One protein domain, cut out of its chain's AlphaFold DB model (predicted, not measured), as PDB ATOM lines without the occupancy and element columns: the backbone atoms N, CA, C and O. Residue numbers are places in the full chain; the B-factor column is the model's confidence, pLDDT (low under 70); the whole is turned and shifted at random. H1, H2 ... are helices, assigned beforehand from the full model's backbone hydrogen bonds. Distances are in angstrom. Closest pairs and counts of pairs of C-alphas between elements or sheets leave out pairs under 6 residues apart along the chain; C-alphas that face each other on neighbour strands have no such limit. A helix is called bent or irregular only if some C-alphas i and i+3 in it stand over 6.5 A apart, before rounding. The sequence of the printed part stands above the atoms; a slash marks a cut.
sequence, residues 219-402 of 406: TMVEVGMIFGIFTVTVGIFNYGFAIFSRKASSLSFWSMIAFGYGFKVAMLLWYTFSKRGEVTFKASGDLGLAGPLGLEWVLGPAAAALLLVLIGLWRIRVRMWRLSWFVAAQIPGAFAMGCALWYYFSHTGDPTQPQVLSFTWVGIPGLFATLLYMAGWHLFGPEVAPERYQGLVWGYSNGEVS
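What this domain is: This is residues 219 to 402 of the 406 residues of an uncharacterized protein of bioreactor metagenome (UniProt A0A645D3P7). Five helices run mostly lengthwise in an elongated slab, with the long H2 in the middle. The hairpin of H3 and H4 packs on H2 through H4, while H1 and H5 pack on H2 and on each other; H1, H2 and H5 make an up-and-down bundle, each running against the one before it. Residues 381 to 402 make a tail with no named element at the end where H2 begins. The printed part has 184 residues with five named helices, in the order H1 to H5, and no named strand; its class is all helix. It is only just loose, close to compact, with a radius of gyration of the C-alphas of 19.4 A and spans of 67 by 41 by 24 A.

How they stand to each other: H1, residues 220 to 244, has a kink of 32 degrees near residue 230. It is neither bent nor irregular, but only just: C-alphas 233 and 236 are 6.3 A apart. H2, residues 250 to 284, is the hub and forms a hairpin with H1; residues 253 to 268 of H2 alone touch H1, at a shallow tilt of 19 degrees, opposite ways, with the closest C-alphas, Val 234 and Ile 257, 5.8 A apart. H3, residues 296 to 314, is apart from H1 and H2. It forms a hairpin with H4, residues 319 to 346, at a shallow tilt of 15 degrees; their closest C-alphas, Ala 305 and Ala 329, are 4.6 A apart. H4 touches H2 at a shallow tilt of 30 degrees, the same way, with the closest C-alphas, Gly 262 and Ile 331, 4.1 A apart. H5, residues 364 to 380, touches H1 residues 233 to 241 alone, at a shallow tilt of 13 degrees, the same way; the closest C-alphas, Thr 233 and Leu 367, are 5.2 A apart. H5 also touches H2, at residues 252 to 267 of H2 alone, opposite ways at 22 degrees, a shallow tilt; the closest C-alphas, Phe 263 and Gly 366, are 6.1 A apart. H4 and H5 are close but not clearly touching, with the closest C-alphas, Gly 338 and Gly 366, 8.0 A apart. In H2 and H5 every O i to N i+4 pair is within hydrogen-bond range; the counts are 15 of 21 in H1, 14 of 15 in H3 and 22 of 24 in H4.

Where its parts are: H1 begins at C-alpha 220 (-38.362, -51.521, -60.067) and measures 36.0 A from first to last C-alpha. H2 measures 50.1 A and ends at C-alpha 284 (-58.719, -39.063, -70.811). H3 measures 25.9 A, H4 41.0 A and H5 24.3 A, ending at C-alpha 380 (-42.875, -34.433, -22.408).

The domain as a whole: The two C-alphas farthest apart, Ser 284 and Ser 402, are 68.2 A apart. The printed part has no cut; the links H2 to H3 and H4 to H5 are long. Mean pLDDT of the printed part is 80.5, with residues 228 to 234, 314 to 320 and 383 to 402 under 70.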
ATOM      1  N   THR A 219     -40.036 -47.694 -62.635       83.69
ATOM      2  CA  THR A 219     -38.933 -48.652 -62.558       83.69
ATOM      3  C   THR A 219     -38.994 -49.465 -61.262       83.69
ATOM      4  O   THR A 219     -39.461 -48.989 -60.224       83.69
ATOM      5  N   MET A 220     -38.447 -50.687 -61.278       81.12
ATOM      6  CA  MET A 220     -38.362 -51.521 -60.067       81.12
ATOM      7  C   MET A 220     -37.577 -50.850 -58.939       81.12
ATOM      8  O   MET A 220     -37.872 -51.075 -57.769       81.12
ATOM      9  N   VAL A 221     -36.590 -50.019 -59.282       80.00
ATOM     10  CA  VAL A 221     -35.785 -49.276 -58.305       80.00
ATOM     11  C   VAL A 221     -36.629 -48.217 -57.600       80.00
ATOM     12  O   VAL A 221     -36.571 -48.121 -56.378       80.00
ATOM     13  N   GLU A 222     -37.442 -47.458 -58.340       82.56
ATOM     14  CA  GLU A 222     -38.336 -46.448 -57.757       82.56
ATOM     15  C   GLU A 222     -39.358 -47.095 -56.824       82.56
ATOM     16  O   GLU A 222     -39.500 -46.674 -55.675       82.56
ATOM     17  N   VAL A 223     -40.006 -48.175 -57.273       81.94
ATOM     18  CA  VAL A 223     -40.960 -48.925 -56.446       81.94
ATOM     19  C   VAL A 223     -40.271 -49.536 -55.223       81.94
ATOM     20  O   VAL A 223     -40.776 -49.416 -54.109       81.94
ATOM     21  N   GLY A 224     -39.080 -50.112 -55.386       79.25
ATOM     22  CA  GLY A 224     -38.291 -50.645 -54.276       79.25
ATOM     23  C   GLY A 224     -37.941 -49.587 -53.223       79.25
ATOM     24  O   GLY A 224     -38.038 -49.862 -52.028       79.25
ATOM     25  N   MET A 225     -37.602 -48.360 -53.634       77.06
ATOM     26  CA  MET A 225     -37.355 -47.255 -52.698       77.06
ATOM     27  C   MET A 225     -38.615 -46.884 -51.917       77.06
ATOM     28  O   MET A 225     -38.556 -46.720 -50.699       77.06
ATOM     29  N   ILE A 226     -39.759 -46.824 -52.596       76.62
ATOM     30  CA  ILE A 226     -41.057 -46.502 -51.995       76.62
ATOM     31  C   ILE A 226     -41.424 -47.498 -50.883       76.62
ATOM     32  O   ILE A 226     -41.825 -47.080 -49.795       76.62
ATOM     33  N   PHE A 227     -41.228 -48.800 -51.115       70.25
ATOM     34  CA  PHE A 227     -41.493 -49.836 -50.109       70.25
ATOM     35  C   PHE A 227     -40.390 -49.942 -49.037       70.25
ATOM     36  O   PHE A 227     -40.694 -50.158 -47.864       70.25
ATOM     37  N   GLY A 228     -39.116 -49.743 -49.390       65.81
ATOM     38  CA  GLY A 228     -37.979 -49.859 -48.458       65.81
ATOM     39  C   GLY A 228     -37.975 -48.819 -47.329       65.81
ATOM     40  O   GLY A 228     -37.425 -49.044 -46.248       65.81
ATOM     41  N   ILE A 229     -38.652 -47.692 -47.541       62.47
ATOM     42  CA  ILE A 229     -38.768 -46.586 -46.588       62.47
ATOM     43  C   ILE A 229     -39.498 -46.970 -45.282       62.47
ATOM     44  O   ILE A 229     -39.241 -46.342 -44.245       62.47
ATOM     45  N   PHE A 230     -40.376 -47.985 -45.289       64.19
ATOM     46  CA  PHE A 230     -41.057 -48.463 -44.072       64.19
ATOM     47  C   PHE A 230     -40.062 -48.864 -42.975       64.19
ATOM     48  O   PHE A 230     -40.272 -48.569 -41.798       64.19
ATOM     49  N   THR A 231     -38.946 -49.470 -43.374       63.34
ATOM     50  CA  THR A 231     -37.915 -49.990 -42.473       63.34
ATOM     51  C   THR A 231     -37.062 -48.872 -41.868       63.34
ATOM     52  O   THR A 231     -36.783 -48.873 -40.669       63.34
ATOM     53  N   VAL A 232     -36.675 -47.883 -42.684       60.66
ATOM     54  CA  VAL A 232     -35.733 -46.813 -42.302       60.66
ATOM     55  C   VAL A 232     -36.352 -45.850 -41.291       60.66
ATOM     56  O   VAL A 232     -35.717 -45.498 -40.301       60.66
ATOM     57  N   THR A 233     -37.597 -45.423 -41.523       62.31
ATOM     58  CA  THR A 233     -38.232 -44.386 -40.696       62.31
ATOM     59  C   THR A 233     -38.624 -44.899 -39.314       62.31
ATOM     60  O   THR A 233     -38.462 -44.187 -38.336       62.31
ATOM     61  N   VAL A 234     -39.119 -46.127 -39.195       67.62
ATOM     62  CA  VAL A 234     -39.624 -46.617 -37.904       67.62
ATOM     63  C   VAL A 234     -38.522 -47.288 -37.085       67.62
ATOM     64  O   VAL A 234     -38.409 -47.046 -35.886       67.62
ATOM     65  N   GLY A 235     -37.673 -48.097 -37.727       72.94
ATOM     66  CA  GLY A 235     -36.639 -48.860 -37.033       72.94
ATOM     67  C   GLY A 235     -35.585 -47.962 -36.389       72.94
ATOM     68  O   GLY A 235     -35.384 -48.013 -35.179       72.94
ATOM     69  N   ILE A 236     -34.931 -47.106 -37.180       79.00
ATOM     70  CA  ILE A 236     -33.763 -46.334 -36.721       79.00
ATOM     71  C   ILE A 236     -34.121 -45.379 -35.588       79.00
ATOM     72  O   ILE A 236     -33.369 -45.299 -34.622       79.00
ATOM     73  N   PHE A 237     -35.249 -44.667 -35.672       80.25
ATOM     74  CA  PHE A 237     -35.623 -43.729 -34.610       80.25
ATOM     75  C   PHE A 237     -36.061 -44.436 -33.342       80.25
ATOM     76  O   PHE A 237     -35.719 -43.963 -32.266       80.25
ATOM     77  N   ASN A 238     -36.724 -45.588 -33.434       81.12
ATOM     78  CA  ASN A 238     -37.042 -46.369 -32.245       81.12
ATOM     79  C   ASN A 238     -35.783 -46.907 -31.560       81.12
ATOM     80  O   ASN A 238     -35.645 -46.774 -30.345       81.12
ATOM     81  N   TYR A 239     -34.844 -47.468 -32.330       79.56
ATOM     82  CA  TYR A 239     -33.560 -47.924 -31.793       79.56
ATOM     83  C   TYR A 239     -32.738 -46.758 -31.235       79.56
ATOM     84  O   TYR A 239     -32.234 -46.838 -30.118       79.56
ATOM     85  N   GLY A 240     -32.652 -45.644 -31.964       80.44
ATOM     86  CA  GLY A 240     -31.982 -44.430 -31.506       80.44
ATOM     87  C   GLY A 240     -32.607 -43.879 -30.224       80.44
ATOM     88  O   GLY A 240     -31.892 -43.548 -29.285       80.44
ATOM     89  N   PHE A 241     -33.936 -43.847 -30.131       82.81
ATOM     90  CA  PHE A 241     -34.645 -43.418 -28.928       82.81
ATOM     91  C   PHE A 241     -34.375 -44.333 -27.738       82.81
ATOM     92  O   PHE A 241     -34.118 -43.833 -26.647       82.81
ATOM     93  N   ALA A 242     -34.341 -45.649 -27.955       79.88
ATOM     94  CA  ALA A 242     -33.970 -46.610 -26.923       79.88
ATOM     95  C   ALA A 242     -32.523 -46.438 -26.429       79.88
ATOM     96  O   ALA A 242     -32.258 -46.647 -25.251       79.88
ATOM     97  N   ILE A 243     -31.593 -46.030 -27.298       78.44
ATOM     98  CA  ILE A 243     -30.182 -45.826 -26.931       78.44
ATOM     99  C   ILE A 243     -29.967 -44.480 -26.224       78.44
ATOM    100  O   ILE A 243     -29.215 -44.400 -25.248       78.44
ATOM    101  N   PHE A 244     -30.602 -43.413 -26.715       80.62
ATOM    102  CA  PHE A 244     -30.332 -42.040 -26.273       80.62
ATOM    103  C   PHE A 244     -31.305 -41.514 -25.214       80.62
ATOM    104  O   PHE A 244     -30.979 -40.539 -24.541       80.62
ATOM    105  N   SER A 245     -32.477 -42.132 -25.025       80.75
ATOM    106  CA  SER A 245     -33.476 -41.666 -24.062       80.75
ATOM    107  C   SER A 245     -33.736 -42.657 -22.937       80.75
ATOM    108  O   SER A 245     -34.086 -43.812 -23.157       80.75
ATOM    109  N   ARG A 246     -33.709 -42.154 -21.698       75.19
ATOM    110  CA  ARG A 246     -34.175 -42.889 -20.507       75.19
ATOM    111  C   ARG A 246     -35.701 -43.021 -20.434       75.19
ATOM    112  O   ARG A 246     -36.210 -43.732 -19.578       75.19
ATOM    113  N   LYS A 247     -36.433 -42.335 -21.317       79.25
ATOM    114  CA  LYS A 247     -37.903 -42.354 -21.398       79.25
ATOM    115  C   LYS A 247     -38.430 -43.389 -22.401       79.25
ATOM    116  O   LYS A 247     -39.634 -43.437 -22.671       79.25
ATOM    117  N   ALA A 248     -37.535 -44.203 -22.962       80.25
ATOM    118  CA  ALA A 248     -37.895 -45.316 -23.819       80.25
ATOM    119  C   ALA A 248     -38.713 -46.349 -23.034       80.25
ATOM    120  O   ALA A 248     -38.292 -46.873 -22.008       80.25
ATOM    121  N   SER A 249     -39.913 -46.619 -23.532       80.31
ATOM    122  CA  SER A 249     -40.862 -47.568 -22.955       80.31
ATOM    123  C   SER A 249     -41.567 -48.359 -24.043       80.31
ATOM    124  O   SER A 249     -41.675 -47.901 -25.188       80.31
ATOM    125  N   SER A 250     -42.130 -49.507 -23.668       80.31
ATOM    126  CA  SER A 250     -42.944 -50.329 -24.567       80.31
ATOM    127  C   SER A 250     -44.060 -49.511 -25.238       80.31
ATOM    128  O   SER A 250     -44.308 -49.648 -26.434       80.31
ATOM    129  N   LEU A 251     -44.681 -48.586 -24.495       82.56
ATOM    130  CA  LEU A 251     -45.686 -47.669 -25.035       82.56
ATOM    131  C   LEU A 251     -45.107 -46.749 -26.113       82.56
ATOM    132  O   LEU A 251     -45.667 -46.681 -27.201       82.56
ATOM    133  N   SER A 252     -44.001 -46.055 -25.817       83.81
ATOM    134  CA  SER A 252     -43.362 -45.131 -26.767       83.81
ATOM    135  C   SER A 252     -42.996 -45.830 -28.073       83.81
ATOM    136  O   SER A 252     -43.256 -45.308 -29.153       83.81
ATOM    137  N   PHE A 253     -42.497 -47.063 -27.964       85.56
ATOM    138  CA  PHE A 253     -42.063 -47.873 -29.088       85.56
ATOM    139  C   PHE A 253     -43.234 -48.226 -30.009       85.56
ATOM    140  O   PHE A 253     -43.212 -47.904 -31.196       85.56
ATOM    141  N   TRP A 254     -44.299 -48.821 -29.461       86.38
ATOM    142  CA  TRP A 254     -45.489 -49.172 -30.241       86.38
ATOM    143  C   TRP A 254     -46.207 -47.945 -30.799       86.38
ATOM    144  O   TRP A 254     -46.690 -47.976 -31.929       86.38
ATOM    145  N   SER A 255     -46.233 -46.851 -30.039       88.69
ATOM    146  CA  SER A 255     -46.825 -45.585 -30.461       88.69
ATOM    147  C   SER A 255     -46.086 -44.980 -31.659       88.69
ATOM    148  O   SER A 255     -46.719 -44.578 -32.631       88.69
ATOM    149  N   MET A 256     -44.747 -44.993 -31.642       88.00
ATOM    150  CA  MET A 256     -43.913 -44.541 -32.762       88.00
ATOM    151  C   MET A 256     -44.050 -45.437 -33.998       88.00
ATOM    152  O   MET A 256     -44.115 -44.917 -35.110       88.00
ATOM    153  N   ILE A 257     -44.158 -46.763 -33.824       87.88
ATOM    154  CA  ILE A 257     -44.445 -47.689 -34.937       87.88
ATOM    155  C   ILE A 257     -45.789 -47.352 -35.576       87.88
ATOM    156  O   ILE A 257     -45.868 -47.179 -36.791       87.88
ATOM    157  N   ALA A 258     -46.837 -47.250 -34.760       89.75
ATOM    158  CA  ALA A 258     -48.191 -46.965 -35.215       89.75
ATOM    159  C   ALA A 258     -48.271 -45.611 -35.939       89.75
ATOM    160  O   ALA A 258     -48.837 -45.518 -37.030       89.75
ATOM    161  N   PHE A 259     -47.638 -44.583 -35.371       91.00
ATOM    162  CA  PHE A 259     -47.527 -43.262 -35.977       91.00
ATOM    163  C   PHE A 259     -46.791 -43.311 -37.323       91.00
ATOM    164  O   PHE A 259     -47.312 -42.861 -38.343       91.00
ATOM    165  N   GLY A 260     -45.597 -43.908 -37.355       88.81
ATOM    166  CA  GLY A 260     -44.807 -44.016 -38.576       88.81
ATOM    167  C   GLY A 260     -45.546 -44.783 -39.672       88.81
ATOM    168  O   GLY A 260     -45.577 -44.332 -40.814       88.81
ATOM    169  N   TYR A 261     -46.212 -45.888 -39.329       88.44
ATOM    170  CA  TYR A 261     -47.012 -46.665 -40.275       88.44
ATOM    171  C   TYR A 261     -48.166 -45.842 -40.862       88.44
ATOM    172  O   TYR A 261     -48.290 -45.753 -42.083       88.44
ATOM    173  N   GLY A 262     -48.964 -45.179 -40.016       91.25
ATOM    174  CA  GLY A 262     -50.076 -44.335 -40.463       91.25
ATOM    175  C   GLY A 262     -49.631 -43.223 -41.413       91.25
ATOM    176  O   GLY A 262     -50.195 -43.067 -42.497       91.25
ATOM    177  N   PHE A 263     -48.561 -42.506 -41.060       91.50
ATOM    178  CA  PHE A 263     -48.010 -41.448 -41.906       91.50
ATOM    179  C   PHE A 263     -47.508 -41.983 -43.257       91.50
ATOM    180  O   PHE A 263     -47.722 -41.366 -44.301       91.50
ATOM    181  N   LYS A 264     -46.838 -43.144 -43.265       87.38
ATOM    182  CA  LYS A 264     -46.309 -43.745 -44.499       87.38
ATOM    183  C   LYS A 264     -47.405 -44.210 -45.438       87.38
ATOM    184  O   LYS A 264     -47.288 -43.967 -46.635       87.38
ATOM    185  N   VAL A 265     -48.471 -44.813 -44.915       89.88
ATOM    186  CA  VAL A 265     -49.627 -45.186 -45.739       89.88
ATOM    187  C   VAL A 265     -50.205 -43.945 -46.426       89.88
ATOM    188  O   VAL A 265     -50.460 -43.998 -47.624       89.88
ATOM    189  N   ALA A 266     -50.304 -42.801 -45.740       92.19
ATOM    190  CA  ALA A 266     -50.744 -41.554 -46.372       92.19
ATOM    191  C   ALA A 266     -49.803 -41.087 -47.502       92.19
ATOM    192  O   ALA A 266     -50.275 -40.749 -48.585       92.19
ATOM    193  N   MET A 267     -48.479 -41.115 -47.296       91.12
ATOM    194  CA  MET A 267     -47.506 -40.752 -48.343       91.12
ATOM    195  C   MET A 267     -47.540 -41.709 -49.544       91.12
ATOM    196  O   MET A 267     -47.361 -41.281 -50.682       91.12
ATOM    197  N   LEU A 268     -47.781 -43.000 -49.305       89.12
ATOM    198  CA  LEU A 268     -47.918 -44.006 -50.360       89.12
ATOM    199  C   LEU A 268     -49.184 -43.806 -51.173       89.12
ATOM    200  O   LEU A 268     -49.136 -43.893 -52.397       89.12
ATOM    201  N   LEU A 269     -50.303 -43.513 -50.511       90.25
ATOM    202  CA  LEU A 269     -51.535 -43.164 -51.207       90.25
ATOM    203  C   LEU A 269     -51.333 -41.900 -52.040       90.25
ATOM    204  O   LEU A 269     -51.654 -41.915 -53.221       90.25
ATOM    205  N   TRP A 270     -50.701 -40.860 -51.490       91.00
ATOM    206  CA  TRP A 270     -50.376 -39.661 -52.263       91.00
ATOM    207  C   TRP A 270     -49.534 -39.991 -53.505       91.00
ATOM    208  O   TRP A 270     -49.895 -39.618 -54.623       91.00
ATOM    209  N   TYR A 271     -48.447 -40.751 -53.354       90.25
ATOM    210  CA  TYR A 271     -47.616 -41.147 -54.490       90.25
ATOM    211  C   TYR A 271     -48.397 -41.952 -55.536       90.25
ATOM    212  O   TYR A 271     -48.403 -41.611 -56.715       90.25
ATOM    213  N   THR A 272     -49.082 -43.012 -55.106       88.38
ATOM    214  CA  THR A 272     -49.790 -43.929 -56.010       88.38
ATOM    215  C   THR A 272     -50.942 -43.241 -56.733       88.38
ATOM    216  O   THR A 272     -51.079 -43.411 -57.943       88.38
ATOM    217  N   PHE A 273     -51.730 -42.418 -56.040       89.06
ATOM    218  CA  PHE A 273     -52.835 -41.684 -56.649       89.06
ATOM    219  C   PHE A 273     -52.365 -40.548 -57.554       89.06
ATOM    220  O   PHE A 273     -52.939 -40.381 -58.627       89.06
ATOM    221  N   SER A 274     -51.303 -39.821 -57.193       89.25
ATOM    222  CA  SER A 274     -50.748 -38.782 -58.073       89.25
ATOM    223  C   SER A 274     -50.149 -39.377 -59.351       89.25
ATOM    224  O   SER A 274     -50.428 -38.893 -60.447       89.25
ATOM    225  N   LYS A 275     -49.411 -40.492 -59.244       88.19
ATOM    226  CA  LYS A 275     -48.894 -41.217 -60.411       88.19
ATOM    227  C   LYS A 275     -49.997 -41.812 -61.267       88.19
ATOM    228  O   LYS A 275     -49.955 -41.713 -62.490       88.19
ATOM    229  N   ARG A 276     -51.018 -42.402 -60.643       86.06
ATOM    230  CA  ARG A 276     -52.152 -42.935 -61.393       86.06
ATOM    231  C   ARG A 276     -52.943 -41.826 -62.081       86.06
ATOM    232  O   ARG A 276     -53.365 -42.022 -63.216       86.06
ATOM    233  N   GLY A 277     -53.104 -40.677 -61.429       85.31
ATOM    234  CA  GLY A 277     -53.711 -39.493 -62.023       85.31
ATOM    235  C   GLY A 277     -52.940 -38.999 -63.248       85.31
ATOM    236  O   GLY A 277     -53.565 -38.718 -64.257       85.31
ATOM    237  N   GLU A 278     -51.601 -39.015 -63.234       87.62
ATOM    238  CA  GLU A 278     -50.782 -38.710 -64.422       87.62
ATOM    239  C   GLU A 278     -51.088 -39.648 -65.602       87.62
ATOM    240  O   GLU A 278     -51.259 -39.200 -66.737       87.62
ATOM    241  N   VAL A 279     -51.169 -40.955 -65.338       85.62
ATOM    242  CA  VAL A 279     -51.468 -41.964 -66.366       85.62
ATOM    243  C   VAL A 279     -52.883 -41.778 -66.924       85.62
ATOM    244  O   VAL A 279     -53.074 -41.833 -68.138       85.62
ATOM    245  N   THR A 280     -53.870 -41.527 -66.060       84.62
ATOM    246  CA  THR A 280     -55.259 -41.270 -66.472       84.62
ATOM    247  C   THR A 280     -55.377 -39.963 -67.251       84.62
ATOM    248  O   THR A 280     -55.996 -39.949 -68.310       84.62
ATOM    249  N   PHE A 281     -54.718 -38.896 -66.801       86.69
ATOM    250  CA  PHE A 281     -54.726 -37.596 -67.464       86.69
ATOM    251  C   PHE A 281     -54.193 -37.688 -68.898       86.69
ATOM    252  O   PHE A 281     -54.800 -37.144 -69.816       86.69
ATOM    253  N   LYS A 282     -53.121 -38.462 -69.124       85.62
ATOM    254  CA  LYS A 282     -52.599 -38.738 -70.475       85.62
ATOM    255  C   LYS A 282     -53.596 -39.488 -71.373       85.62
ATOM    256  O   LYS A 282     -53.501 -39.370 -72.590       85.62
ATOM    257  N   ALA A 283     -54.522 -40.258 -70.798       85.81
ATOM    258  CA  ALA A 283     -55.485 -41.071 -71.540       85.81
ATOM    259  C   ALA A 283     -56.841 -40.376 -71.772       85.81
ATOM    260  O   ALA A 283     -57.423 -40.536 -72.843       85.81
ATOM    261  N   SER A 284     -57.362 -39.636 -70.787       84.81
ATOM    262  CA  SER A 284     -58.719 -39.063 -70.811       84.81
ATOM    263  C   SER A 284     -58.789 -37.559 -70.530       84.81
ATOM    264  O   SER A 284     -59.870 -36.986 -70.628       84.81
ATOM    265  N   GLY A 285     -57.676 -36.914 -70.163       83.00
ATOM    266  CA  GLY A 285     -57.657 -35.517 -69.712       83.00
ATOM    267  C   GLY A 285     -58.239 -35.292 -68.310       83.00
ATOM    268  O   GLY A 285     -58.313 -34.151 -67.863       83.00
ATOM    269  N   ASP A 286     -58.639 -36.356 -67.605       82.94
ATOM    270  CA  ASP A 286     -59.127 -36.276 -66.226       82.94
ATOM    271  C   ASP A 286     -57.954 -36.296 -65.237       82.94
ATOM    272  O   ASP A 286     -57.072 -37.155 -65.305       82.94
ATOM    273  N   LEU A 287     -57.953 -35.344 -64.308       76.12
ATOM    274  CA  LEU A 287     -56.937 -35.213 -63.264       76.12
ATOM    275  C   LEU A 287     -57.075 -36.304 -62.195       76.12
ATOM    276  O   LEU A 287     -56.089 -36.646 -61.534       76.12
ATOM    277  N   GLY A 288     -58.277 -36.862 -62.006       79.19
ATOM    278  CA  GLY A 288     -58.559 -37.794 -60.919       79.19
ATOM    279  C   GLY A 288     -58.071 -37.253 -59.566       79.19
ATOM    280  O   GLY A 288     -58.315 -36.103 -59.213       79.19
ATOM    281  N   LEU A 289     -57.322 -38.070 -58.818       77.00
ATOM    282  CA  LEU A 289     -56.712 -37.688 -57.533       77.00
ATOM    283  C   LEU A 289     -55.301 -37.072 -57.663       77.00
ATOM    284  O   LEU A 289     -54.610 -36.920 -56.658       77.00
ATOM    285  N   ALA A 290     -54.852 -36.719 -58.873       77.06
ATOM    286  CA  ALA A 290     -53.662 -35.877 -59.050       77.06
ATOM    287  C   ALA A 290     -53.971 -34.371 -58.938       77.06
ATOM    288  O   ALA A 290     -53.042 -33.564 -58.959       77.06
ATOM    289  N   GLY A 291     -55.254 -34.006 -58.828       77.00
ATOM    290  CA  GLY A 291     -55.715 -32.647 -58.545       77.00
ATOM    291  C   GLY A 291     -55.773 -32.308 -57.044       77.00
ATOM    292  O   GLY A 291     -55.248 -33.051 -56.207       77.00
ATOM    293  N   PRO A 292     -56.420 -31.185 -56.683       83.94
ATOM    294  CA  PRO A 292     -56.565 -30.751 -55.296       83.94
ATOM    295  C   PRO A 292     -57.305 -31.792 -54.446       83.94
ATOM    296  O   PRO A 292     -58.402 -32.229 -54.793       83.94
ATOM    297  N   LEU A 293     -56.710 -32.190 -53.321       88.12
ATOM    298  CA  LEU A 293     -57.307 -33.163 -52.407       88.12
ATOM    299  C   LEU A 293     -58.458 -32.527 -51.611       88.12
ATOM    300  O   LEU A 293     -58.322 -31.415 -51.117       88.12
ATOM    301  N   GLY A 294     -59.571 -33.233 -51.412       88.31
ATOM    302  CA  GLY A 294     -60.643 -32.754 -50.535       88.31
ATOM    303  C   GLY A 294     -60.270 -32.799 -49.043       88.31
ATOM    304  O   GLY A 294     -59.502 -33.658 -48.598       88.31
ATOM    305  N   LEU A 295     -60.823 -31.879 -48.243       91.38
ATOM    306  CA  LEU A 295     -60.571 -31.798 -46.793       91.38
ATOM    307  C   LEU A 295     -61.034 -33.048 -46.026       91.38
ATOM    308  O   LEU A 295     -60.532 -33.325 -44.935       91.38
ATOM    309  N   GLU A 296     -61.958 -33.830 -46.578       91.81
ATOM    310  CA  GLU A 296     -62.459 -35.076 -45.998       91.81
ATOM    311  C   GLU A 296     -61.357 -36.122 -45.773       91.81
ATOM    312  O   GLU A 296     -61.409 -36.861 -44.786       91.81
ATOM    313  N   TRP A 297     -60.315 -36.122 -46.611       90.56
ATOM    314  CA  TRP A 297     -59.148 -36.998 -46.467       90.56
ATOM    315  C   TRP A 297     -58.299 -36.663 -45.240       90.56
ATOM    316  O   TRP A 297     -57.562 -37.511 -44.744       90.56
ATOM    317  N   VAL A 298     -58.424 -35.440 -44.722       93.56
ATOM    318  CA  VAL A 298     -57.767 -34.997 -43.488       93.56
ATOM    319  C   VAL A 298     -58.710 -35.169 -42.300       93.56
ATOM    320  O   VAL A 298     -58.354 -35.788 -41.297       93.56
ATOM    321  N   LEU A 299     -59.931 -34.642 -42.418       94.12
ATOM    322  CA  LEU A 299     -60.886 -34.565 -41.315       94.12
ATOM    323  C   LEU A 299     -61.422 -35.937 -40.898       94.12
ATOM    324  O   LEU A 299     -61.558 -36.183 -39.701       94.12
ATOM    325  N   GLY A 300     -61.695 -36.842 -41.843       93.94
ATOM    326  CA  GLY A 300     -62.211 -38.180 -41.541       93.94
ATOM    327  C   GLY A 300     -61.251 -38.991 -40.658       93.94
ATOM    328  O   GLY A 300     -61.631 -39.399 -39.556       93.94
ATOM    329  N   PRO A 301     -59.988 -39.184 -41.076       94.81
ATOM    330  CA  PRO A 301     -58.991 -39.873 -40.261       94.81
ATOM    331  C   PRO A 301     -58.659 -39.137 -38.955       94.81
ATOM    332  O   PRO A 301     -58.500 -39.783 -37.919       94.81
ATOM    333  N   ALA A 302     -58.626 -37.798 -38.949       94.19
ATOM    334  CA  ALA A 302     -58.427 -37.027 -37.719       94.19
ATOM    335  C   ALA A 302     -59.562 -37.257 -36.704       94.19
ATOM    336  O   ALA A 302     -59.304 -37.478 -35.518       94.19
ATOM    337  N   ALA A 303     -60.815 -37.274 -37.166       94.50
ATOM    338  CA  ALA A 303     -61.972 -37.587 -36.333       94.50
ATOM    339  C   ALA A 303     -61.911 -39.029 -35.806       94.50
ATOM    340  O   ALA A 303     -62.155 -39.257 -34.621       94.50
ATOM    341  N   ALA A 304     -61.515 -39.995 -36.642       93.75
ATOM    342  CA  ALA A 304     -61.310 -41.379 -36.217       93.75
ATOM    343  C   ALA A 304     -60.229 -41.494 -35.124       93.75
ATOM    344  O   ALA A 304     -60.436 -42.182 -34.125       93.75
ATOM    345  N   ALA A 305     -59.108 -40.782 -35.264       93.12
ATOM    346  CA  ALA A 305     -58.061 -40.733 -34.246       93.12
ATOM    347  C   ALA A 305     -58.582 -40.174 -32.917       93.12
ATOM    348  O   ALA A 305     -58.377 -40.776 -31.861       93.12
ATOM    349  N   LEU A 306     -59.314 -39.059 -32.972       92.75
ATOM    350  CA  LEU A 306     -59.895 -38.423 -31.793       92.75
ATOM    351  C   LEU A 306     -60.912 -39.341 -31.101       92.75
ATOM    352  O   LEU A 306     -60.869 -39.490 -29.880       92.75
ATOM    353  N   LEU A 307     -61.764 -40.033 -31.863       92.12
ATOM    354  CA  LEU A 307     -62.696 -41.028 -31.328       92.12
ATOM    355  C   LEU A 307     -61.971 -42.172 -30.609       92.12
ATOM    356  O   LEU A 307     -62.374 -42.540 -29.507       92.12
ATOM    357  N   LEU A 308     -60.886 -42.710 -31.175       90.69
ATOM    358  CA  LEU A 308     -60.105 -43.783 -30.545       90.69
ATOM    359  C   LEU A 308     -59.461 -43.330 -29.227       90.69
ATOM    360  O   LEU A 308     -59.488 -44.073 -28.243       90.69
ATOM    361  N   VAL A 309     -58.949 -42.095 -29.175       87.62
ATOM    362  CA  VAL A 309     -58.440 -41.499 -27.929       87.62
ATOM    363  C   VAL A 309     -59.563 -41.371 -26.899       87.62
ATOM    364  O   VAL A 309     -59.400 -41.814 -25.762       87.62
ATOM    365  N   LEU A 310     -60.719 -40.822 -27.286       87.62
ATOM    366  CA  LEU A 310     -61.863 -40.655 -26.385       87.62
ATOM    367  C   LEU A 310     -62.391 -41.996 -25.861       87.62
ATOM    368  O   LEU A 310     -62.662 -42.113 -24.669       87.62
ATOM    369  N   ILE A 311     -62.473 -43.031 -26.703       85.19
ATOM    370  CA  ILE A 311     -62.850 -44.393 -26.292       85.19
ATOM    371  C   ILE A 311     -61.853 -44.938 -25.261       85.19
ATOM    372  O   ILE A 311     -62.266 -45.470 -24.225       85.19
ATOM    373  N   GLY A 312     -60.553 -44.759 -25.513       80.44
ATOM    374  CA  GLY A 312     -59.487 -45.155 -24.594       80.44
ATOM    375  C   GLY A 312     -59.534 -44.419 -23.249       80.44
ATOM    376  O   GLY A 312     -59.160 -44.986 -22.221       80.44
ATOM    377  N   LEU A 313     -60.024 -43.178 -23.222       80.19
ATOM    378  CA  LEU A 313     -60.221 -42.407 -21.992       80.19
ATOM    379  C   LEU A 313     -61.525 -42.771 -21.261       80.19
ATOM    380  O   LEU A 313     -61.520 -42.829 -20.034       80.19
ATOM    381  N   TRP A 314     -62.613 -43.031 -21.993       69.50
ATOM    382  CA  TRP A 314     -63.971 -43.156 -21.450       69.50
ATOM    383  C   TRP A 314     -64.328 -44.563 -20.951       69.50
ATOM    384  O   TRP A 314     -64.968 -44.697 -19.910       69.50
ATOM    385  N   ARG A 315     -63.938 -45.633 -21.662       59.78
ATOM    386  CA  ARG A 315     -64.516 -46.977 -21.427       59.78
ATOM    387  C   ARG A 315     -63.706 -47.929 -20.559       59.78
ATOM    388  O   ARG A 315     -64.174 -49.029 -20.277       59.78
ATOM    389  N   ILE A 316     -62.488 -47.577 -20.166       60.75
ATOM    390  CA  ILE A 316     -61.524 -48.609 -19.779       60.75
ATOM    391  C   ILE A 316     -60.830 -48.249 -18.472       60.75
ATOM    392  O   ILE A 316     -59.912 -47.438 -18.437       60.75
ATOM    393  N   ARG A 317     -61.231 -48.916 -17.385       61.53
ATOM    394  CA  ARG A 317     -60.543 -48.834 -16.083       61.53
ATOM    395  C   ARG A 317     -59.171 -49.523 -16.089       61.53
ATOM    396  O   ARG A 317     -58.322 -49.198 -15.266       61.53
ATOM    397  N   VAL A 318     -58.931 -50.449 -17.020       67.00
ATOM    398  CA  VAL A 318     -57.694 -51.240 -17.100       67.00
ATOM    399  C   VAL A 318     -56.611 -50.499 -17.889       67.00
ATOM    400  O   VAL A 318     -56.732 -50.305 -19.099       67.00
ATOM    401  N   ARG A 319     -55.509 -50.137 -17.218       69.81
ATOM    402  CA  ARG A 319     -54.381 -49.375 -17.795       69.81
ATOM    403  C   ARG A 319     -53.882 -49.940 -19.134       69.81
ATOM    404  O   ARG A 319     -53.703 -49.173 -20.070       69.81
ATOM    405  N   MET A 320     -53.714 -51.260 -19.248       64.88
ATOM    406  CA  MET A 320     -53.196 -51.919 -20.462       64.88
ATOM    407  C   MET A 320     -54.063 -51.669 -21.706       64.88
ATOM    408  O   MET A 320     -53.562 -51.387 -22.793       64.88
ATOM    409  N   TRP A 321     -55.382 -51.722 -21.541       70.81
ATOM    410  CA  TRP A 321     -56.314 -51.536 -22.643       70.81
ATOM    411  C   TRP A 321     -56.385 -50.063 -23.065       70.81
ATOM    412  O   TRP A 321     -56.384 -49.781 -24.258       70.81
ATOM    413  N   ARG A 322     -56.324 -49.110 -22.119       71.12
ATOM    414  CA  ARG A 322     -56.232 -47.666 -22.435       71.12
ATOM    415  C   ARG A 322     -55.017 -47.355 -23.314       71.12
ATOM    416  O   ARG A 322     -55.127 -46.606 -24.279       71.12
ATOM    417  N   LEU A 323     -53.873 -47.963 -22.993       76.81
ATOM    418  CA  LEU A 323     -52.622 -47.806 -23.739       76.81
ATOM    419  C   LEU A 323     -52.726 -48.356 -25.169       76.81
ATOM    420  O   LEU A 323     -52.220 -47.740 -26.100       76.81
ATOM    421  N   SER A 324     -53.436 -49.469 -25.354       83.19
ATOM    422  CA  SER A 324     -53.639 -50.080 -26.675       83.19
ATOM    423  C   SER A 324     -54.462 -49.180 -27.605       83.19
ATOM    424  O   SER A 324     -54.108 -49.011 -28.768       83.19
ATOM    425  N   TRP A 325     -55.512 -48.533 -27.087       86.06
ATOM    426  CA  TRP A 325     -56.305 -47.569 -27.862       86.06
ATOM    427  C   TRP A 325     -55.535 -46.293 -28.187       86.06
ATOM    428  O   TRP A 325     -55.683 -45.760 -29.283       86.06
ATOM    429  N   PHE A 326     -54.677 -45.829 -27.275       87.25
ATOM    430  CA  PHE A 326     -53.786 -44.705 -27.556       87.25
ATOM    431  C   PHE A 326     -52.828 -45.010 -28.716       87.25
ATOM    432  O   PHE A 326     -52.685 -44.183 -29.615       87.25
ATOM    433  N   VAL A 327     -52.218 -46.202 -28.726       89.69
ATOM    434  CA  VAL A 327     -51.366 -46.665 -29.835       89.69
ATOM    435  C   VAL A 327     -52.178 -46.781 -31.126       89.69
ATOM    436  O   VAL A 327     -51.766 -46.256 -32.156       89.69
ATOM    437  N   ALA A 328     -53.356 -47.406 -31.072       91.12
ATOM    438  CA  ALA A 328     -54.229 -47.553 -32.235       91.12
ATOM    439  C   ALA A 328     -54.642 -46.198 -32.830       91.12
ATOM    440  O   ALA A 328     -54.689 -46.062 -34.050       91.12
ATOM    441  N   ALA A 329     -54.876 -45.184 -31.991       93.44
ATOM    442  CA  ALA A 329     -55.213 -43.832 -32.426       93.44
ATOM    443  C   ALA A 329     -54.081 -43.128 -33.193       93.44
ATOM    444  O   ALA A 329     -54.360 -42.245 -34.007       93.44
ATOM    445  N   GLN A 330     -52.818 -43.523 -32.985       93.50
ATOM    446  CA  GLN A 330     -51.693 -42.921 -33.704       93.50
ATOM    447  C   GLN A 330     -51.741 -43.209 -35.204       93.50
ATOM    448  O   GLN A 330     -51.308 -42.364 -35.978       93.50
ATOM    449  N   ILE A 331     -52.284 -44.358 -35.628       93.31
ATOM    450  CA  ILE A 331     -52.363 -44.730 -37.050       93.31
ATOM    451  C   ILE A 331     -53.220 -43.720 -37.835       93.31
ATOM    452  O   ILE A 331     -52.676 -43.050 -38.714       93.31
ATOM    453  N   PRO A 332     -54.526 -43.547 -37.544       95.69
ATOM    454  CA  PRO A 332     -55.350 -42.588 -38.272       95.69
ATOM    455  C   PRO A 332     -54.929 -41.136 -38.013       95.69
ATOM    456  O   PRO A 332     -55.075 -40.308 -38.908       95.69
ATOM    457  N   GLY A 333     -54.353 -40.819 -36.846       94.50
ATOM    458  CA  GLY A 333     -53.855 -39.471 -36.553       94.50
ATOM    459  C   GLY A 333     -52.653 -39.093 -37.419       94.50
ATOM    460  O   GLY A 333     -52.617 -38.022 -38.021       94.50
ATOM    461  N   ALA A 334     -51.684 -39.999 -37.546       93.81
ATOM    462  CA  ALA A 334     -50.520 -39.795 -38.396       93.81
ATOM    463  C   ALA A 334     -50.874 -39.856 -39.886       93.81
ATOM    464  O   ALA A 334     -50.322 -39.097 -40.682       93.81
ATOM    465  N   PHE A 335     -51.831 -40.711 -40.259       94.94
ATOM    466  CA  PHE A 335     -52.397 -40.736 -41.603       94.94
ATOM    467  C   PHE A 335     -53.043 -39.388 -41.956       94.94
ATOM    468  O   PHE A 335     -52.716 -38.815 -42.992       94.94
ATOM    469  N   ALA A 336     -53.865 -38.823 -41.061       95.94
ATOM    470  CA  ALA A 336     -54.451 -37.494 -41.237       95.94
ATOM    471  C   ALA A 336     -53.377 -36.417 -41.434       95.94
ATOM    472  O   ALA A 336     -53.518 -35.559 -42.299       95.94
ATOM    473  N   MET A 337     -52.282 -36.481 -40.668       95.00
ATOM    474  CA  MET A 337     -51.162 -35.547 -40.803       95.00
ATOM    475  C   MET A 337     -50.469 -35.669 -42.168       95.00
ATOM    476  O   MET A 337     -50.122 -34.658 -42.776       95.00
ATOM    477  N   GLY A 338     -50.300 -36.890 -42.679       94.25
ATOM    478  CA  GLY A 338     -49.789 -37.111 -44.029       94.25
ATOM    479  C   GLY A 338     -50.741 -36.590 -45.111       94.25
ATOM    480  O   GLY A 338     -50.298 -35.927 -46.047       94.25
ATOM    481  N   CYS A 339     -52.048 -36.807 -44.956       94.69
ATOM    482  CA  CYS A 339     -53.065 -36.246 -45.848       94.69
ATOM    483  C   CYS A 339     -53.137 -34.717 -45.770       94.69
ATOM    484  O   CYS A 339     -53.383 -34.086 -46.788       94.69
ATOM    485  N   ALA A 340     -52.888 -34.103 -44.610       94.75
ATOM    486  CA  ALA A 340     -52.826 -32.648 -44.478       94.75
ATOM    487  C   ALA A 340     -51.645 -32.063 -45.262       94.75
ATOM    488  O   ALA A 340     -51.778 -31.023 -45.905       94.75
ATOM    489  N   LEU A 341     -50.504 -32.759 -45.253       94.19
ATOM    490  CA  LEU A 341     -49.351 -32.390 -46.068       94.19
ATOM    491  C   LEU A 341     -49.667 -32.510 -47.562       94.19
ATOM    492  O   LEU A 341     -49.374 -31.589 -48.320       94.19
ATOM    493  N   TRP A 342     -50.301 -33.614 -47.970       92.50
ATOM    494  CA  TRP A 342     -50.773 -33.794 -49.343       92.50
ATOM    495  C   TRP A 342     -51.745 -32.677 -49.738       92.50
ATOM    496  O   TRP A 342     -51.498 -31.991 -50.722       92.50
ATOM    497  N   TYR A 343     -52.779 -32.426 -48.933       93.06
ATOM    498  CA  TYR A 343     -53.747 -31.351 -49.143       93.06
ATOM    499  C   TYR A 343     -53.062 -30.000 -49.347       93.06
ATOM    500  O   TYR A 343     -53.377 -29.282 -50.293       93.06
ATOM    501  N   TYR A 344     -52.104 -29.652 -48.486       92.81
ATOM    502  CA  TYR A 344     -51.366 -28.402 -48.615       92.81
ATOM    503  C   TYR A 344     -50.665 -28.316 -49.973       92.81
ATOM    504  O   TYR A 344     -50.903 -27.379 -50.732       92.81
ATOM    505  N   PHE A 345     -49.861 -29.321 -50.327       91.06
ATOM    506  CA  PHE A 345     -49.092 -29.279 -51.568       91.06
ATOM    507  C   PHE A 345     -49.952 -29.407 -52.827       91.06
ATOM    508  O   PHE A 345     -49.624 -28.779 -53.834       91.06
ATOM    509  N   SER A 346     -51.074 -30.131 -52.783       88.50
ATOM    510  CA  SER A 346     -51.983 -30.251 -53.930       88.50
ATOM    511  C   SER A 346     -52.638 -28.918 -54.307       88.50
ATOM    512  O   SER A 346     -53.052 -28.748 -55.446       88.50
ATOM    513  N   HIS A 347     -52.731 -27.969 -53.368       88.00
ATOM    514  CA  HIS A 347     -53.285 -26.628 -53.600       88.00
ATOM    515  C   HIS A 347     -52.227 -25.575 -53.958       88.00
ATOM    516  O   HIS A 347     -52.583 -24.441 -54.267       88.00
ATOM    517  N   THR A 348     -50.935 -25.914 -53.890       85.94
ATOM    518  CA  THR A 348     -49.848 -24.948 -54.147       85.94
ATOM    519  C   THR A 348     -49.400 -24.875 -55.603       85.94
ATOM    520  O   THR A 348     -48.828 -23.862 -55.994       85.94
ATOM    521  N   GLY A 349     -49.621 -25.921 -56.402       76.31
ATOM    522  CA  GLY A 349     -49.262 -25.909 -57.824       76.31
ATOM    523  C   GLY A 349     -50.437 -25.589 -58.751       76.31
ATOM    524  O   GLY A 349     -51.542 -25.289 -58.303       76.31
ATOM    525  N   ASP A 350     -50.196 -25.699 -60.057       78.81
ATOM    526  CA  ASP A 350     -51.220 -25.504 -61.085       78.81
ATOM    527  C   ASP A 350     -52.349 -26.549 -60.940       78.81
ATOM    528  O   ASP A 350     -52.067 -27.751 -61.001       78.81
ATOM    529  N   PRO A 351     -53.613 -26.129 -60.737       76.06
ATOM    530  CA  PRO A 351     -54.743 -27.043 -60.587       76.06
ATOM    531  C   PRO A 351     -55.161 -27.710 -61.904       76.06
ATOM    532  O   PRO A 351     -55.986 -28.619 -61.877       76.06
ATOM    533  N   THR A 352     -54.638 -27.263 -63.049       77.12
ATOM    534  CA  THR A 352     -54.996 -27.780 -64.379       77.12
ATOM    535  C   THR A 352     -54.082 -28.903 -64.867       77.12
ATOM    536  O   THR A 352     -54.396 -29.553 -65.864       77.12
ATOM    537  N   GLN A 353     -52.976 -29.168 -64.161       81.12
ATOM    538  CA  GLN A 353     -52.014 -30.214 -64.509       81.12
ATOM    539  C   GLN A 353     -51.839 -31.225 -63.368       81.12
ATOM    540  O   GLN A 353     -51.873 -30.845 -62.195       81.12
ATOM    541  N   PRO A 354     -51.614 -32.516 -63.680       81.56
ATOM    542  CA  PRO A 354     -51.374 -33.523 -62.657       81.56
ATOM    543  C   PRO A 354     -50.041 -33.255 -61.951       81.56
ATOM    544  O   PRO A 354     -48.976 -33.261 -62.571       81.56
ATOM    545  N   GLN A 355     -50.089 -33.056 -60.634       83.44
ATOM    546  CA  GLN A 355     -48.891 -32.842 -59.825       83.44
ATOM    547  C   GLN A 355     -48.403 -34.161 -59.251       83.44
ATOM    548  O   GLN A 355     -49.018 -34.751 -58.361       83.44
ATOM    549  N   VAL A 356     -47.280 -34.635 -59.774       85.50
ATOM    550  CA  VAL A 356     -46.817 -35.989 -59.497       85.50
ATOM    551  C   VAL A 356     -45.767 -35.993 -58.409       85.50
ATOM    552  O   VAL A 356     -44.697 -35.402 -58.556       85.50
ATOM    553  N   LEU A 357     -46.063 -36.692 -57.315       89.25
ATOM    554  CA  LEU A 357     -45.144 -36.791 -56.197       89.25
ATOM    555  C   LEU A 357     -43.867 -37.531 -56.610       89.25
ATOM    556  O   LEU A 357     -43.908 -38.604 -57.217       89.25
ATOM    557  N   SER A 358     -42.718 -36.985 -56.228       88.12
ATOM    558  CA  SER A 358     -41.441 -37.662 -56.390       88.12
ATOM    559  C   SER A 358     -41.335 -38.880 -55.469       88.12
ATOM    560  O   SER A 358     -41.635 -38.808 -54.276       88.12
ATOM    561  N   PHE A 359     -40.810 -39.990 -55.992       85.75
ATOM    562  CA  PHE A 359     -40.538 -41.190 -55.197       85.75
ATOM    563  C   PHE A 359     -39.508 -40.927 -54.084       85.75
ATOM    564  O   PHE A 359     -39.589 -41.533 -53.017       85.75
ATOM    565  N   THR A 360     -38.573 -39.986 -54.284       83.44
ATOM    566  CA  THR A 360     -37.596 -39.608 -53.251       83.44
ATOM    567  C   THR A 360     -38.238 -38.810 -52.120       83.44
ATOM    568  O   THR A 360     -37.730 -38.812 -51.000       83.44
ATOM    569  N   TRP A 361     -39.364 -38.141 -52.388       86.81
ATOM    570  CA  TRP A 361     -40.080 -37.359 -51.387       86.81
ATOM    571  C   TRP A 361     -40.839 -38.230 -50.392       86.81
ATOM    572  O   TRP A 361     -40.876 -37.900 -49.214       86.81
ATOM    573  N   VAL A 362     -41.389 -39.370 -50.826       85.62
ATOM    574  CA  VAL A 362     -42.245 -40.268 -50.018       85.62
ATOM    575  C   VAL A 362     -41.642 -40.584 -48.638       85.62
ATOM    576  O   VAL A 362     -42.344 -40.713 -47.630       85.62
ATOM    577  N   GLY A 363     -40.314 -40.687 -48.567       81.62
ATOM    578  CA  GLY A 363     -39.587 -40.997 -47.341       81.62
ATOM    579  C   GLY A 363     -39.459 -39.840 -46.360       81.62
ATOM    580  O   GLY A 363     -39.558 -40.052 -45.147       81.62
ATOM    581  N   ILE A 364     -39.259 -38.636 -46.877       86.56
ATOM    582  CA  ILE A 364     -38.666 -37.521 -46.144       86.56
ATOM    583  C   ILE A 364     -39.623 -36.937 -45.100       86.56
ATOM    584  O   ILE A 364     -39.229 -36.865 -43.935       86.56
ATOM    585  N   PRO A 365     -40.887 -36.598 -45.417       89.06
ATOM    586  CA  PRO A 365     -41.781 -36.048 -44.409       89.06
ATOM    587  C   PRO A 365     -42.039 -37.028 -43.265       89.06
ATOM    588  O   PRO A 365     -42.081 -36.619 -42.111       89.06
ATOM    589  N   GLY A 366     -42.121 -38.333 -43.556       85.94
ATOM    590  CA  GLY A 366     -42.300 -39.350 -42.514       85.94
ATOM    591  C   GLY A 366     -41.096 -39.457 -41.580       85.94
ATOM    592  O   GLY A 366     -41.259 -39.698 -40.384       85.94
ATOM    593  N   LEU A 367     -39.894 -39.240 -42.112       86.00
ATOM    594  CA  LEU A 367     -38.655 -39.202 -41.344       86.00
ATOM    595  C   LEU A 367     -38.673 -38.040 -40.342       86.00
ATOM    596  O   LEU A 367     -38.496 -38.260 -39.145       86.00
ATOM    597  N   PHE A 368     -38.971 -36.827 -40.810       87.69
ATOM    598  CA  PHE A 368     -39.084 -35.648 -39.946       87.69
ATOM    599  C   PHE A 368     -40.248 -35.748 -38.958       87.69
ATOM    600  O   PHE A 368     -40.080 -35.431 -37.785       87.69
ATOM    601  N   ALA A 369     -41.404 -36.244 -39.397       89.38
ATOM    602  CA  ALA A 369     -42.557 -36.479 -38.538       89.38
ATOM    603  C   ALA A 369     -42.208 -37.416 -37.372       89.38
ATOM    604  O   ALA A 369     -42.541 -37.130 -36.224       89.38
ATOM    605  N   THR A 370     -41.493 -38.510 -37.650       86.75
ATOM    606  CA  THR A 370     -41.090 -39.479 -36.619       86.75
ATOM    607  C   THR A 370     -40.026 -38.900 -35.685       86.75
ATOM    608  O   THR A 370     -40.095 -39.123 -34.479       86.75
ATOM    609  N   LEU A 371     -39.091 -38.095 -36.203       87.00
ATOM    610  CA  LEU A 371     -38.131 -37.340 -35.386       87.00
ATOM    611  C   LEU A 371     -38.811 -36.345 -34.443       87.00
ATOM    612  O   LEU A 371     -38.462 -36.277 -33.267       87.00
ATOM    613  N   LEU A 372     -39.786 -35.583 -34.937       89.56
ATOM    614  CA  LEU A 372     -40.547 -34.639 -34.116       89.56
ATOM    615  C   LEU A 372     -41.360 -35.374 -33.052       89.56
ATOM    616  O   LEU A 372     -41.393 -34.944 -31.900       89.56
ATOM    617  N   TYR A 373     -41.956 -36.510 -33.412       88.69
ATOM    618  CA  TYR A 373     -42.659 -37.367 -32.466       88.69
ATOM    619  C   TYR A 373     -41.723 -37.891 -31.366       88.69
ATOM    620  O   TYR A 373     -42.038 -37.802 -30.180       88.69
ATOM    621  N   MET A 374     -40.537 -38.370 -31.751       87.25
ATOM    622  CA  MET A 374     -39.478 -38.808 -30.839       87.25
ATOM    623  C   MET A 374     -39.042 -37.680 -29.895       87.25
ATOM    624  O   MET A 374     -38.948 -37.883 -28.685       87.25
ATOM    625  N   ALA A 375     -38.792 -36.483 -30.431       88.38
ATOM    626  CA  ALA A 375     -38.395 -35.315 -29.653       88.38
ATOM    627  C   ALA A 375     -39.503 -34.883 -28.680       88.38
ATOM    628  O   ALA A 375     -39.228 -34.622 -27.509       88.38
ATOM    629  N   GLY A 376     -40.763 -34.881 -29.125       88.06
ATOM    630  CA  GLY A 376     -41.920 -34.621 -28.272       88.06
ATOM    631  C   GLY A 376     -42.013 -35.618 -27.116       88.06
ATOM    632  O   GLY A 376     -42.185 -35.215 -25.965       88.06
ATOM    633  N   TRP A 377     -41.802 -36.908 -27.387       88.19
ATOM    634  CA  TRP A 377     -41.761 -37.922 -26.333       88.19
ATOM    635  C   TRP A 377     -40.575 -37.726 -25.383       88.19
ATOM    636  O   TRP A 377     -40.716 -37.873 -24.172       88.19
ATOM    637  N   HIS A 378     -39.405 -37.355 -25.898       85.19
ATOM    638  CA  HIS A 378     -38.241 -37.067 -25.065       85.19
ATOM    639  C   HIS A 378     -38.505 -35.904 -24.093       85.19
ATOM    640  O   HIS A 378     -38.170 -35.973 -22.908       85.19
ATOM    641  N   LEU A 379     -39.124 -34.832 -24.581       87.12
ATOM    642  CA  LEU A 379     -39.385 -33.631 -23.793       87.12
ATOM    643  C   LEU A 379     -40.505 -33.857 -22.772       87.12
ATOM    644  O   LEU A 379     -40.306 -33.613 -21.584       87.12
ATOM    645  N   PHE A 380     -41.643 -34.401 -23.207       84.81
ATOM    646  CA  PHE A 380     -42.875 -34.433 -22.408       84.81
ATOM    647  C   PHE A 380     -43.267 -35.823 -21.901       84.81
ATOM    648  O   PHE A 380     -44.152 -35.947 -21.057       84.81
ATOM    649  N   GLY A 381     -42.627 -36.877 -22.407       79.12
ATOM    650  CA  GLY A 381     -42.919 -38.246 -22.007       79.12
ATOM    651  C   GLY A 381     -42.567 -38.501 -20.539       79.12
ATOM    652  O   GLY A 381     -41.634 -37.881 -20.006       79.12
ATOM    653  N   PRO A 382     -43.296 -39.418 -19.880       76.00
ATOM    654  CA  PRO A 382     -42.995 -39.808 -18.513       76.00
ATOM    655  C   PRO A 382     -41.647 -40.529 -18.455       76.00
ATOM    656  O   PRO A 382     -41.306 -41.305 -19.351       76.00
ATOM    657  N   GLU A 383     -40.891 -40.298 -17.386       69.25
ATOM    658  CA  GLU A 383     -39.785 -41.188 -17.044       69.25
ATOM    659  C   GLU A 383     -40.356 -42.546 -16.641       69.25
ATOM    660  O   GLU A 383     -41.331 -42.633 -15.889       69.25
ATOM    661  N   VAL A 384     -39.785 -43.610 -17.194       65.81
ATOM    662  CA  VAL A 384     -40.243 -44.972 -16.945       65.81
ATOM    663  C   VAL A 384     -39.159 -45.690 -16.154       65.81
ATOM    664  O   VAL A 384     -37.973 -45.576 -16.464       65.81
ATOM    665  N   ALA A 385     -39.575 -46.393 -15.099       57.03
ATOM    666  CA  ALA A 385     -38.687 -47.265 -14.340       57.03
ATOM    667  C   ALA A 385     -38.060 -48.317 -15.278       57.03
ATOM    668  O   ALA A 385     -38.671 -48.650 -16.294       57.03
ATOM    669  N   PRO A 386     -36.876 -48.855 -14.953       53.75
ATOM    670  CA  PRO A 386     -36.191 -49.859 -15.760       53.75
ATOM    671  C   PRO A 386     -37.077 -50.995 -16.290       53.75
ATOM    672  O   PRO A 386     -37.342 -51.965 -15.588       53.75
ATOM    673  N   GLU A 387     -37.524 -50.910 -17.544       57.81
ATOM    674  CA  GLU A 387     -38.063 -52.064 -18.269       57.81
ATOM    675  C   GLU A 387     -36.923 -52.788 -19.007       57.81
ATOM    676  O   GLU A 387     -35.843 -52.232 -19.218       57.81
ATOM    677  N   ARG A 388     -37.194 -54.032 -19.427       49.09
ATOM    678  CA  ARG A 388     -36.322 -55.029 -20.096       49.09
ATOM    679  C   ARG A 388     -35.328 -54.523 -21.166       49.09
ATOM    680  O   ARG A 388     -34.444 -55.275 -21.554       49.09
ATOM    681  N   TYR A 389     -35.464 -53.289 -21.651       48.47
ATOM    682  CA  TYR A 389     -34.660 -52.672 -22.710       48.47
ATOM    683  C   TYR A 389     -33.505 -51.783 -22.205       48.47
ATOM    684  O   TYR A 389     -32.752 -51.246 -23.016       48.47
ATOM    685  N   GLN A 390     -33.322 -51.624 -20.888       48.53
ATOM    686  CA  GLN A 390     -32.310 -50.711 -20.333       48.53
ATOM    687  C   GLN A 390     -30.842 -51.081 -20.604       48.53
ATOM    688  O   GLN A 390     -29.985 -50.205 -20.513       48.53
ATOM    689  N   GLY A 391     -30.539 -52.311 -21.030       46.69
ATOM    690  CA  GLY A 391     -29.185 -52.680 -21.468       46.69
ATOM    691  C   GLY A 391     -28.698 -51.943 -22.729       46.69
ATOM    692  O   GLY A 391     -27.518 -52.019 -23.055       46.69
ATOM    693  N   LEU A 392     -29.585 -51.229 -23.437       49.97
ATOM    694  CA  LEU A 392     -29.278 -50.505 -24.679       49.97
ATOM    695  C   LEU A 392     -28.970 -49.014 -24.476       49.97
ATOM    696  O   LEU A 392     -28.439 -48.377 -25.385       49.97
ATOM    697  N   VAL A 393     -29.296 -48.438 -23.315       55.53
ATOM    698  CA  VAL A 393     -29.129 -46.998 -23.078       55.53
ATOM    699  C   VAL A 393     -27.647 -46.691 -22.866       55.53
ATOM    700  O   VAL A 393     -27.013 -47.231 -21.958       55.53
ATOM    701  N   TRP A 394     -27.092 -45.768 -23.655       48.53
ATOM    702  CA  TRP A 394     -25.651 -45.473 -23.654       48.53
ATOM    703  C   TRP A 394     -25.112 -45.103 -22.258       48.53
ATOM    704  O   TRP A 394     -24.012 -45.510 -21.882       48.53
ATOM    705  N   GLY A 395     -25.929 -44.431 -21.440       51.53
ATOM    706  CA  GLY A 395     -25.599 -44.056 -20.062       51.53
ATOM    707  C   GLY A 395     -25.452 -45.213 -19.060       51.53
ATOM    708  O   GLY A 395     -24.890 -44.984 -17.995       51.53
ATOM    709  N   TYR A 396     -25.910 -46.428 -19.383       49.97
ATOM    710  CA  TYR A 396     -25.769 -47.628 -18.535       49.97
ATOM    711  C   TYR A 396     -24.627 -48.562 -18.988       49.97
ATOM    712  O   TYR A 396     -24.283 -49.513 -18.283       49.97
ATOM    713  N   SER A 397     -23.991 -48.274 -20.134       49.66
ATOM    714  CA  SER A 397     -22.969 -49.140 -20.754       49.66
ATOM    715  C   SER A 397     -21.651 -49.266 -19.971       49.66
ATOM    716  O   SER A 397     -20.858 -50.155 -20.267       49.66
ATOM    717  N   ASN A 398     -21.435 -48.443 -18.939       43.47
ATOM    718  CA  ASN A 398     -20.183 -48.397 -18.173       43.47
ATOM    719  C   ASN A 398     -20.197 -49.155 -16.827       43.47
ATOM    720  O   ASN A 398     -19.289 -48.951 -16.026       43.47
ATOM    721  N   GLY A 399     -21.161 -50.047 -16.552       45.00
ATOM    722  CA  GLY A 399     -21.024 -50.905 -15.359       45.00
ATOM    723  C   GLY A 399     -22.215 -51.740 -14.887       45.00
ATOM    724  O   GLY A 399     -22.025 -52.555 -13.992       45.00
ATOM    725  N   GLU A 400     -23.418 -51.592 -15.453       40.88
ATOM    726  CA  GLU A 400     -24.613 -52.302 -14.940       40.88
ATOM    727  C   GLU A 400     -25.132 -53.434 -15.839       40.88
ATOM    728  O   GLU A 400     -26.104 -54.104 -15.494       40.88
ATOM    729  N   VAL A 401     -24.455 -53.721 -16.956       41.44
ATOM    730  CA  VAL A 401     -24.823 -54.832 -17.857       41.44
ATOM    731  C   VAL A 401     -24.637 -56.209 -17.187       41.44
ATOM    732  O   VAL A 401     -25.271 -57.175 -17.595       41.44
ATOM    733  N   SER A 402     -23.874 -56.303 -16.088       35.06
ATOM    734  CA  SER A 402     -23.688 -57.548 -15.321       35.06
ATOM    735  C   SER A 402     -24.913 -57.998 -14.512       35.06
ATOM    736  O   SER A 402     -24.921 -59.112 -13.994       35.06
TER     737      SER A 402